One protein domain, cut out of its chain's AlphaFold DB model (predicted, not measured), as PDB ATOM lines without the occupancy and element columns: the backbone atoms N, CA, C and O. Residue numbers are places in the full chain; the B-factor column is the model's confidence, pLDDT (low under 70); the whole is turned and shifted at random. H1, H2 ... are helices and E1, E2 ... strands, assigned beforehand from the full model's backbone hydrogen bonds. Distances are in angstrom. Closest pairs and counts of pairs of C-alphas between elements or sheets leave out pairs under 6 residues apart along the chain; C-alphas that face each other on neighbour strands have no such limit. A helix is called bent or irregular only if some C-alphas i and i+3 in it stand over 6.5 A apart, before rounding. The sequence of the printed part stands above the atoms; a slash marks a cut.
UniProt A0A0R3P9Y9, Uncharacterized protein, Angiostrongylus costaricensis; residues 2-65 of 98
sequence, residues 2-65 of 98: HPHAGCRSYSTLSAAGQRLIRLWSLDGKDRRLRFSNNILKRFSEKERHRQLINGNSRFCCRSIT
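Overview. This is residues 2 to 65 of the 98 residues of an uncharacterized protein of Angiostrongylus costaricensis (UniProt A0A0R3P9Y9). The printed part is a long, open loop of chain, drawn together at one end by a ribbon of two short antiparallel strands, E1 and E2; from E1 the path goes out through H1 and H2 to the far end, and the long helix H3 brings it back to E2. H1 sits nearest the middle, contacts between the helices are few, and residues 35 to 40 stick out at the turn from H2 into H3. The printed part has 64 residues with three named helices and two named strands, in the order E1, H1, H2, H3, E2, and its class is mostly helix. It is loose, with a radius of gyration of the C-alphas of 13.6 A, and elongated, spanning 40 by 26 by 17 A.

Along the chain. E1 is residues 6 to 9, beginning at C-alpha 6 at (216.054, 166.899, 147.496), 10.3 A from first to last C-alpha. H1, residues 15 to 25, is 15.4 A long. H2, residues 28 to 35, is 13.4 A long and irregular: C-alphas 32 and 35 are 7.1 A apart. H3, residues 39 to 54, is the longest helix at 22.7 A, from C-alpha 39 at (218.554, 199.308, 133.743). E2, residues 58 to 61, is 9.7 A long and ends with C-alpha 61 at (216.233, 171.597, 149.996).

Arrangement. E1 and E2 are antiparallel neighbours, with 146 degrees between their directions. C-alphas 7 and 60 face each other at 3.8 A. N 8 and O 59, 2.9 A apart, and N 59 and O 8, 2.8 A apart, are within hydrogen-bond range. H1 is close to H2 but not clearly touching, the closest C-alphas being those of Leu 23 and Arg 31 at 7.8 A; they run opposite ways at a steep tilt of 52 degrees. H1 and H3 are also close but not clearly touching, the closest C-alphas being those of Arg 22 and His 49 at 7.3 A; their lines stand at 71 degrees, only just about perpendicular. H2 and H3 are near each other, with 7 pairs of C-alphas within 10 A. E2 is apart from H1 and H2, and E1 is apart from H2. In H1 every O i to N i+4 pair is within hydrogen-bond range; in H3 11 of 12 are, and in H2 1 of 4, beside 1 of 5 O i to N i+3 pairs.

Size, cuts and confidence. The two C-alphas farthest apart are those of Leu 40 and Thr 65, at 41.6 A, while those of His 2 and Thr 65 are 10.3 A apart. The printed part has no cut, and the four links between its named elements are tight. Residues 35 to 40 stand free. The mean pLDDT of the printed part is 70.6; the model's confidence is under 70 at residues 2 to 4, 27 to 48, 50 to 56 and 63 to 65.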
ATOM      1  N   HIS A   2     209.521 164.149 152.294       62.81
ATOM      2  CA  HIS A   2     208.880 165.432 151.979       62.81
ATOM      3  C   HIS A   2     208.934 165.664 150.456       62.81
ATOM      4  O   HIS A   2     210.024 165.568 149.895       62.81
ATOM      5  N   PRO A   3     207.827 166.018 149.781       66.31
ATOM      6  CA  PRO A   3     207.788 166.170 148.316       66.31
ATOM      7  C   PRO A   3     208.727 167.265 147.775       66.31
ATOM      8  O   PRO A   3     209.061 167.294 146.591       66.31
ATOM      9  N   HIS A   4     209.180 168.159 148.653       66.38
ATOM     10  CA  HIS A   4     210.090 169.260 148.338       66.38
ATOM     11  C   HIS A   4     211.518 169.040 148.858       66.38
ATOM     12  O   HIS A   4     212.359 169.919 148.688       66.38
ATOM     13  N   ALA A   5     211.802 167.901 149.501       72.56
ATOM     14  CA  ALA A   5     213.152 167.556 149.930       72.56
ATOM     15  C   ALA A   5     213.933 166.939 148.761       72.56
ATOM     16  O   ALA A   5     213.419 166.074 148.053       72.56
ATOM     17  N   GLY A   6     215.171 167.386 148.555       79.31
ATOM     18  CA  GLY A   6     216.054 166.899 147.496       79.31
ATOM     19  C   GLY A   6     216.800 168.009 146.761       79.31
ATOM     20  O   GLY A   6     216.556 169.198 146.970       79.31
ATOM     21  N   CYS A   7     217.733 167.602 145.902       83.88
ATOM     22  CA  CYS A   7     218.550 168.495 145.087       83.88
ATOM     23  C   CYS A   7     217.951 168.651 143.693       83.88
ATOM     24  O   CYS A   7     217.741 167.659 142.996       83.88
ATOM     25  N   ARG A   8     217.695 169.892 143.279       83.62
ATOM     26  CA  ARG A   8     217.099 170.216 141.979       83.62
ATOM     27  C   ARG A   8     217.950 171.223 141.222       83.62
ATOM     28  O   ARG A   8     218.593 172.085 141.819       83.62
ATOM     29  N   SER A   9     217.969 171.090 139.901       84.69
ATOM     30  CA  SER A   9     218.535 172.116 139.026       84.69
ATOM     31  C   SER A   9     217.654 173.362 139.063       84.69
ATOM     32  O   SER A   9     216.459 173.283 139.351       84.69
ATOM     33  N   TYR A  10     218.220 174.519 138.728       81.81
ATOM     34  CA  TYR A  10     217.466 175.769 138.735       81.81
ATOM     35  C   TYR A  10     216.180 175.701 137.889       81.81
ATOM     36  O   TYR A  10     215.122 176.160 138.320       81.81
ATOM     37  N   SER A  11     216.256 175.089 136.704       82.19
ATOM     38  CA  SER A  11     215.132 174.957 135.767       82.19
ATOM     39  C   SER A  11     213.986 174.092 136.293       82.19
ATOM     40  O   SER A  11     212.843 174.294 135.896       82.19
ATOM     41  N   THR A  12     214.266 173.158 137.204       84.81
ATOM     42  CA  THR A  12     213.272 172.224 137.764       84.81
ATOM     43  C   THR A  12     212.659 172.710 139.082       84.81
ATOM     44  O   THR A  12     211.840 172.011 139.685       84.81
ATOM     45  N   LEU A  13     213.046 173.902 139.551       79.81
ATOM     46  CA  LEU A  13     212.462 174.556 140.722       79.81
ATOM     47  C   LEU A  13     211.172 175.301 140.376       79.81
ATOM     48  O   LEU A  13     211.001 175.805 139.266       79.81
ATOM     49  N   SER A  14     210.299 175.451 141.377       85.00
ATOM     50  CA  SER A  14     209.102 176.290 141.274       85.00
ATOM     51  C   SER A  14     209.460 177.760 141.023       85.00
ATOM     52  O   SER A  14     210.539 178.223 141.401       85.00
ATOM     53  N   ALA A  15     208.526 178.533 140.461       81.81
ATOM     54  CA  ALA A  15     208.718 179.968 140.227       81.81
ATOM     55  C   ALA A  15     209.106 180.731 141.511       81.81
ATOM     56  O   ALA A  15     209.956 181.624 141.484       81.81
ATOM     57  N   ALA A  16     208.536 180.336 142.655       82.56
ATOM     58  CA  ALA A  16     208.894 180.877 143.962       82.56
ATOM     59  C   ALA A  16     210.337 180.519 144.364       82.56
ATOM     60  O   ALA A  16     211.083 181.398 144.797       82.56
ATOM     61  N   GLY A  17     210.758 179.262 144.173       81.81
ATOM     62  CA  GLY A  17     212.127 178.815 144.457       81.81
ATOM     63  C   GLY A  17     213.164 179.523 143.582       81.81
ATOM     64  O   GLY A  17     214.166 180.027 144.089       81.81
ATOM     65  N   GLN A  18     212.870 179.666 142.290       81.88
ATOM     66  CA  GLN A  18     213.682 180.449 141.362       81.88
ATOM     67  C   GLN A  18     213.813 181.903 141.832       81.88
ATOM     68  O   GLN A  18     214.926 182.412 141.947       81.88
ATOM     69  N   ARG A  19     212.698 182.562 142.187       80.38
ATOM     70  CA  ARG A  19     212.687 183.940 142.719       80.38
ATOM     71  C   ARG A  19     213.539 184.088 143.980       80.38
ATOM     72  O   ARG A  19     214.229 185.100 144.127       80.38
ATOM     73  N   LEU A  20     213.480 183.108 144.877       80.50
ATOM     74  CA  LEU A  20     214.237 183.107 146.126       80.50
ATOM     75  C   LEU A  20     215.739 182.989 145.868       80.50
ATOM     76  O   LEU A  20     216.502 183.784 146.411       80.50
ATOM     77  N   ILE A  21     216.159 182.084 144.980       79.62
ATOM     78  CA  ILE A  21     217.560 181.996 144.543       79.62
ATOM     79  C   ILE A  21     217.998 183.318 143.916       79.62
ATOM     80  O   ILE A  21     219.082 183.809 144.240       79.62
ATOM     81  N   ARG A  22     217.126 183.964 143.121       77.19
ATOM     82  CA  ARG A  22     217.449 185.279 142.559       77.19
ATOM     83  C   ARG A  22     217.759 186.299 143.644       77.19
ATOM     84  O   ARG A  22     218.783 186.969 143.603       77.19
ATOM     85  N   LEU A  23     216.882 186.378 144.644       75.00
ATOM     86  CA  LEU A  23     217.040 187.258 145.804       75.00
ATOM     87  C   LEU A  23     218.306 186.948 146.619       75.00
ATOM     88  O   LEU A  23     218.956 187.869 147.116       75.00
ATOM     89  N   TRP A  24     218.633 185.667 146.783       74.69
ATOM     90  CA  TRP A  24     219.772 185.225 147.580       74.69
ATOM     91  C   TRP A  24     221.109 185.516 146.891       74.69
ATOM     92  O   TRP A  24     222.040 185.964 147.549       74.69
ATOM     93  N   SER A  25     221.168 185.345 145.568       73.00
ATOM     94  CA  SER A  25     222.365 185.584 144.741       73.00
ATOM     95  C   SER A  25     222.707 187.065 144.499       73.00
ATOM     96  O   SER A  25     223.774 187.386 143.964       73.00
ATOM     97  N   LEU A  26     221.808 187.979 144.872       70.62
ATOM     98  CA  LEU A  26     222.038 189.420 144.791       70.62
ATOM     99  C   LEU A  26     223.062 189.885 145.818       70.62
ATOM    100  O   LEU A  26     223.017 189.491 146.983       70.62
ATOM    101  N   ASP A  27     223.923 190.807 145.392       63.66
ATOM    102  CA  ASP A  27     224.856 191.460 146.303       63.66
ATOM    103  C   ASP A  27     224.086 192.391 147.262       63.66
ATOM    104  O   ASP A  27     223.052 192.968 146.906       63.66
ATOM    105  N   GLY A  28     224.574 192.561 148.492       65.06
ATOM    106  CA  GLY A  28     223.922 193.384 149.517       65.06
ATOM    107  C   GLY A  28     223.769 194.851 149.096       65.06
ATOM    108  O   GLY A  28     222.806 195.518 149.486       65.06
ATOM    109  N   LYS A  29     224.679 195.339 148.244       62.62
ATOM    110  CA  LYS A  29     224.609 196.668 147.619       62.62
ATOM    111  C   LYS A  29     223.493 196.758 146.575       62.62
ATOM    112  O   LYS A  29     222.779 197.756 146.524       62.62
ATOM    113  N   ASP A  30     223.293 195.702 145.789       62.66
ATOM    114  CA  ASP A  30     222.260 195.645 144.748       62.66
ATOM    115  C   ASP A  30     220.865 195.384 145.328       62.66
ATOM    116  O   ASP A  30     219.863 195.829 144.769       62.66
ATOM    117  N   ARG A  31     220.779 194.750 146.505       63.75
ATOM    118  CA  ARG A  31     219.506 194.515 147.200       63.75
ATOM    119  C   ARG A  31     218.780 195.820 147.560       63.75
ATOM    120  O   ARG A  31     217.557 195.860 147.467       63.75
ATOM    121  N   ARG A  32     219.511 196.889 147.910       63.41
ATOM    122  CA  ARG A  32     218.938 198.234 148.154       63.41
ATOM    123  C   ARG A  32     218.524 198.940 146.865       63.41
ATOM    124  O   ARG A  32     217.572 199.708 146.859       63.41
ATOM    125  N   LEU A  33     219.221 198.645 145.773       61.72
ATOM    126  CA  LEU A  33     218.996 199.248 144.461       61.72
ATOM    127  C   LEU A  33     217.967 198.488 143.620       61.72
ATOM    128  O   LEU A  33     217.740 198.859 142.478       61.72
ATOM    129  N   ARG A  34     217.292 197.467 144.163       59.91
ATOM    130  CA  ARG A  34     216.220 196.760 143.443       59.91
ATOM    131  C   ARG A  34     215.058 197.662 143.022       59.91
ATOM    132  O   ARG A  34     214.358 197.327 142.073       59.91
ATOM    133  N   PHE A  35     214.867 198.773 143.730       61.84
ATOM    134  CA  PHE A  35     213.889 199.814 143.408       61.84
ATOM    135  C   PHE A  35     214.482 200.950 142.564       61.84
ATOM    136  O   PHE A  35     213.767 201.861 142.160       61.84
ATOM    137  N   SER A  36     215.789 200.919 142.300       62.69
ATOM    138  CA  SER A  36     216.438 201.872 141.411       62.69
ATOM    139  C   SER A  36     216.137 201.479 139.967       62.69
ATOM    140  O   SER A  36     216.382 200.343 139.562       62.69
ATOM    141  N   ASN A  37     215.659 202.431 139.165       63.34
ATOM    142  CA  ASN A  37     215.380 202.260 137.732       63.34
ATOM    143  C   ASN A  37     216.644 202.095 136.865       63.34
ATOM    144  O   ASN A  37     216.612 202.303 135.655       63.34
ATOM    145  N   ASN A  38     217.781 201.725 137.456       63.16
ATOM    146  CA  ASN A  38     219.048 201.655 136.749       63.16
ATOM    147  C   ASN A  38     219.149 200.351 135.939       63.16
ATOM    148  O   ASN A  38     219.607 199.308 136.416       63.16
ATOM    149  N   ILE A  39     218.684 200.422 134.692       60.47
ATOM    150  CA  ILE A  39     218.554 199.308 133.743       60.47
ATOM    151  C   ILE A  39     219.886 198.561 133.539       60.47
ATOM    152  O   ILE A  39     219.899 197.333 133.483       60.47
ATOM    153  N   LEU A  40     221.019 199.271 133.517       59.16
ATOM    154  CA  LEU A  40     222.353 198.687 133.307       59.16
ATOM    155  C   LEU A  40     222.762 197.698 134.413       59.16
ATOM    156  O   LEU A  40     223.334 196.645 134.129       59.16
ATOM    157  N   LYS A  41     222.399 197.967 135.675       59.50
ATOM    158  CA  LYS A  41     222.647 197.031 136.789       59.50
ATOM    159  C   LYS A  41     221.773 195.782 136.713       59.50
ATOM    160  O   LYS A  41     222.214 194.699 137.093       59.50
ATOM    161  N   ARG A  42     220.565 195.907 136.158       56.12
ATOM    162  CA  ARG A  42     219.650 194.781 135.922       56.12
ATOM    163  C   ARG A  42     220.244 193.756 134.949       56.12
ATOM    164  O   ARG A  42     220.005 192.561 135.098       56.12
ATOM    165  N   PHE A  43     221.055 194.206 133.987       51.56
ATOM    166  CA  PHE A  43     221.752 193.333 133.037       51.56
ATOM    167  C   PHE A  43     222.958 192.602 133.652       51.56
ATOM    168  O   PHE A  43     223.176 191.437 133.327       51.56
ATOM    169  N   SER A  44     223.675 193.214 134.602       59.25
ATOM    170  CA  SER A  44     224.743 192.544 135.372       59.25
ATOM    171  C   SER A  44     224.215 191.351 136.188       59.25
ATOM    172  O   SER A  44     224.859 190.302 136.271       59.25
ATOM    173  N   GLU A  45     222.997 191.464 136.731       63.06
ATOM    174  CA  GLU A  45     222.328 190.368 137.446       63.06
ATOM    175  C   GLU A  45     221.992 189.192 136.513       63.06
ATOM    176  O   GLU A  45     222.059 188.039 136.942       63.06
ATOM    177  N   LYS A  46     221.678 189.471 135.237       64.75
ATOM    178  CA  LYS A  46     221.325 188.458 134.232       64.75
ATOM    179  C   LYS A  46     222.496 187.528 133.935       64.75
ATOM    180  O   LYS A  46     222.267 186.332 133.816       64.75
ATOM    181  N   GLU A  47     223.726 188.039 133.873       65.62
ATOM    182  CA  GLU A  47     224.903 187.209 133.581       65.62
ATOM    183  C   GLU A  47     225.299 186.328 134.773       65.62
ATOM    184  O   GLU A  47     225.512 185.129 134.614       65.62
ATOM    185  N   ARG A  48     225.280 186.877 135.995       65.69
ATOM    186  CA  ARG A  48     225.488 186.093 137.227       65.69
ATOM    187  C   ARG A  48     224.408 185.019 137.397       65.69
ATOM    188  O   ARG A  48     224.707 183.882 137.752       65.69
ATOM    189  N   HIS A  49     223.155 185.362 137.085       72.00
ATOM    190  CA  HIS A  49     222.070 184.386 136.995       72.00
ATOM    191  C   HIS A  49     222.334 183.338 135.938       72.00
ATOM    192  O   HIS A  49     222.130 182.161 136.194       72.00
ATOM    193  N   ARG A  50     222.771 183.755 134.752       69.00
ATOM    194  CA  ARG A  50     223.047 182.845 133.651       69.00
ATOM    195  C   ARG A  50     224.118 181.835 134.045       69.00
ATOM    196  O   ARG A  50     223.952 180.670 133.731       69.00
ATOM    197  N   GLN A  51     225.134 182.228 134.812       66.69
ATOM    198  CA  GLN A  51     226.134 181.299 135.351       66.69
ATOM    199  C   GLN A  51     225.559 180.330 136.396       66.69
ATOM    200  O   GLN A  51     225.888 179.151 136.369       66.69
ATOM    201  N   LEU A  52     224.658 180.781 137.275       69.19
ATOM    202  CA  LEU A  52     223.969 179.903 138.238       69.19
ATOM    203  C   LEU A  52     222.977 178.936 137.570       69.19
ATOM    204  O   LEU A  52     222.740 177.845 138.082       69.19
ATOM    205  N   ILE A  53     222.375 179.353 136.453       67.56
ATOM    206  CA  ILE A  53     221.376 178.593 135.688       67.56
ATOM    207  C   ILE A  53     222.041 177.614 134.714       67.56
ATOM    208  O   ILE A  53     221.588 176.478 134.603       67.56
ATOM    209  N   ASN A  54     223.088 178.055 134.011       67.19
ATOM    210  CA  ASN A  54     223.827 177.258 133.027       67.19
ATOM    211  C   ASN A  54     224.959 176.444 133.664       67.19
ATOM    212  O   ASN A  54     225.484 175.529 133.036       67.19
ATOM    213  N   GLY A  55     225.368 176.781 134.888       67.19
ATOM    214  CA  GLY A  55     226.308 175.987 135.664       67.19
ATOM    215  C   GLY A  55     225.677 174.682 136.146       67.19
ATOM    216  O   GLY A  55     224.462 174.571 136.303       67.19
ATOM    217  N   ASN A  56     226.513 173.690 136.457       69.25
ATOM    218  CA  ASN A  56     226.075 172.390 136.982       69.25
ATOM    219  C   ASN A  56     225.697 172.457 138.483       69.25
ATOM    220  O   ASN A  56     225.964 171.542 139.264       69.25
ATOM    221  N   SER A  57     225.132 173.586 138.920       74.81
ATOM    222  CA  SER A  57     224.783 173.853 140.312       74.81
ATOM    223  C   SER A  57     223.447 173.198 140.663       74.81
ATOM    224  O   SER A  57     222.434 173.396 139.988       74.81
ATOM    225  N   ARG A  58     223.426 172.420 141.749       81.50
ATOM    226  CA  ARG A  58     222.205 171.809 142.293       81.50
ATOM    227  C   ARG A  58     221.815 172.488 143.601       81.50
ATOM    228  O   ARG A  58     222.643 172.651 144.490       81.50
ATOM    229  N   PHE A  59     220.543 172.849 143.726       82.31
ATOM    230  CA  PHE A  59     219.977 173.475 144.916       82.31
ATOM    231  C   PHE A  59     219.268 172.414 145.750       82.31
ATOM    232  O   PHE A  59     218.265 171.844 145.317       82.31
ATOM    233  N   CYS A  60     219.815 172.123 146.928       82.69
ATOM    234  CA  CYS A  60     219.310 171.084 147.817       82.69
ATOM    235  C   CYS A  60     218.430 171.678 148.912       82.69
ATOM    236  O   CYS A  60     218.896 172.439 149.758       82.69
ATOM    237  N   CYS A  61     217.160 171.286 148.919       76.50
ATOM    238  CA  CYS A  61     216.233 171.597 149.996       76.50
ATOM    239  C   CYS A  61     216.205 170.424 150.981       76.50
ATOM    240  O   CYS A  61     215.950 169.283 150.591       76.50
ATOM    241  N   ARG A  62     216.441 170.696 152.266       73.12
ATOM    242  CA  ARG A  62     216.226 169.725 153.345       73.12
ATOM    243  C   ARG A  62     214.886 170.039 153.998       73.12
ATOM    244  O   ARG A  62     214.595 171.204 154.255       73.12
ATOM    245  N   SER A  63     214.062 169.023 154.252       66.31
ATOM    246  CA  SER A  63     212.854 169.210 155.055       66.31
ATOM    247  C   SER A  63     213.275 169.606 156.464       66.31
ATOM    248  O   SER A  63     213.850 168.796 157.191       66.31
ATOM    249  N   ILE A  64     213.039 170.863 156.823       64.19
ATOM    250  CA  ILE A  64     213.253 171.346 158.180       64.19
ATOM    251  C   ILE A  64     212.056 170.847 158.989       64.19
ATOM    252  O   ILE A  64     210.940 171.326 158.802       64.19
ATOM    253  N   THR A  65     212.268 169.875 159.874       57.28
ATOM    254  CA  THR A  65     211.386 169.739 161.033       57.28
ATOM    255  C   THR A  65     211.566 171.029 161.825       57.28
ATOM    256  O   THR A  65     212.697 171.410 162.122       57.28
TER     257      THR A  65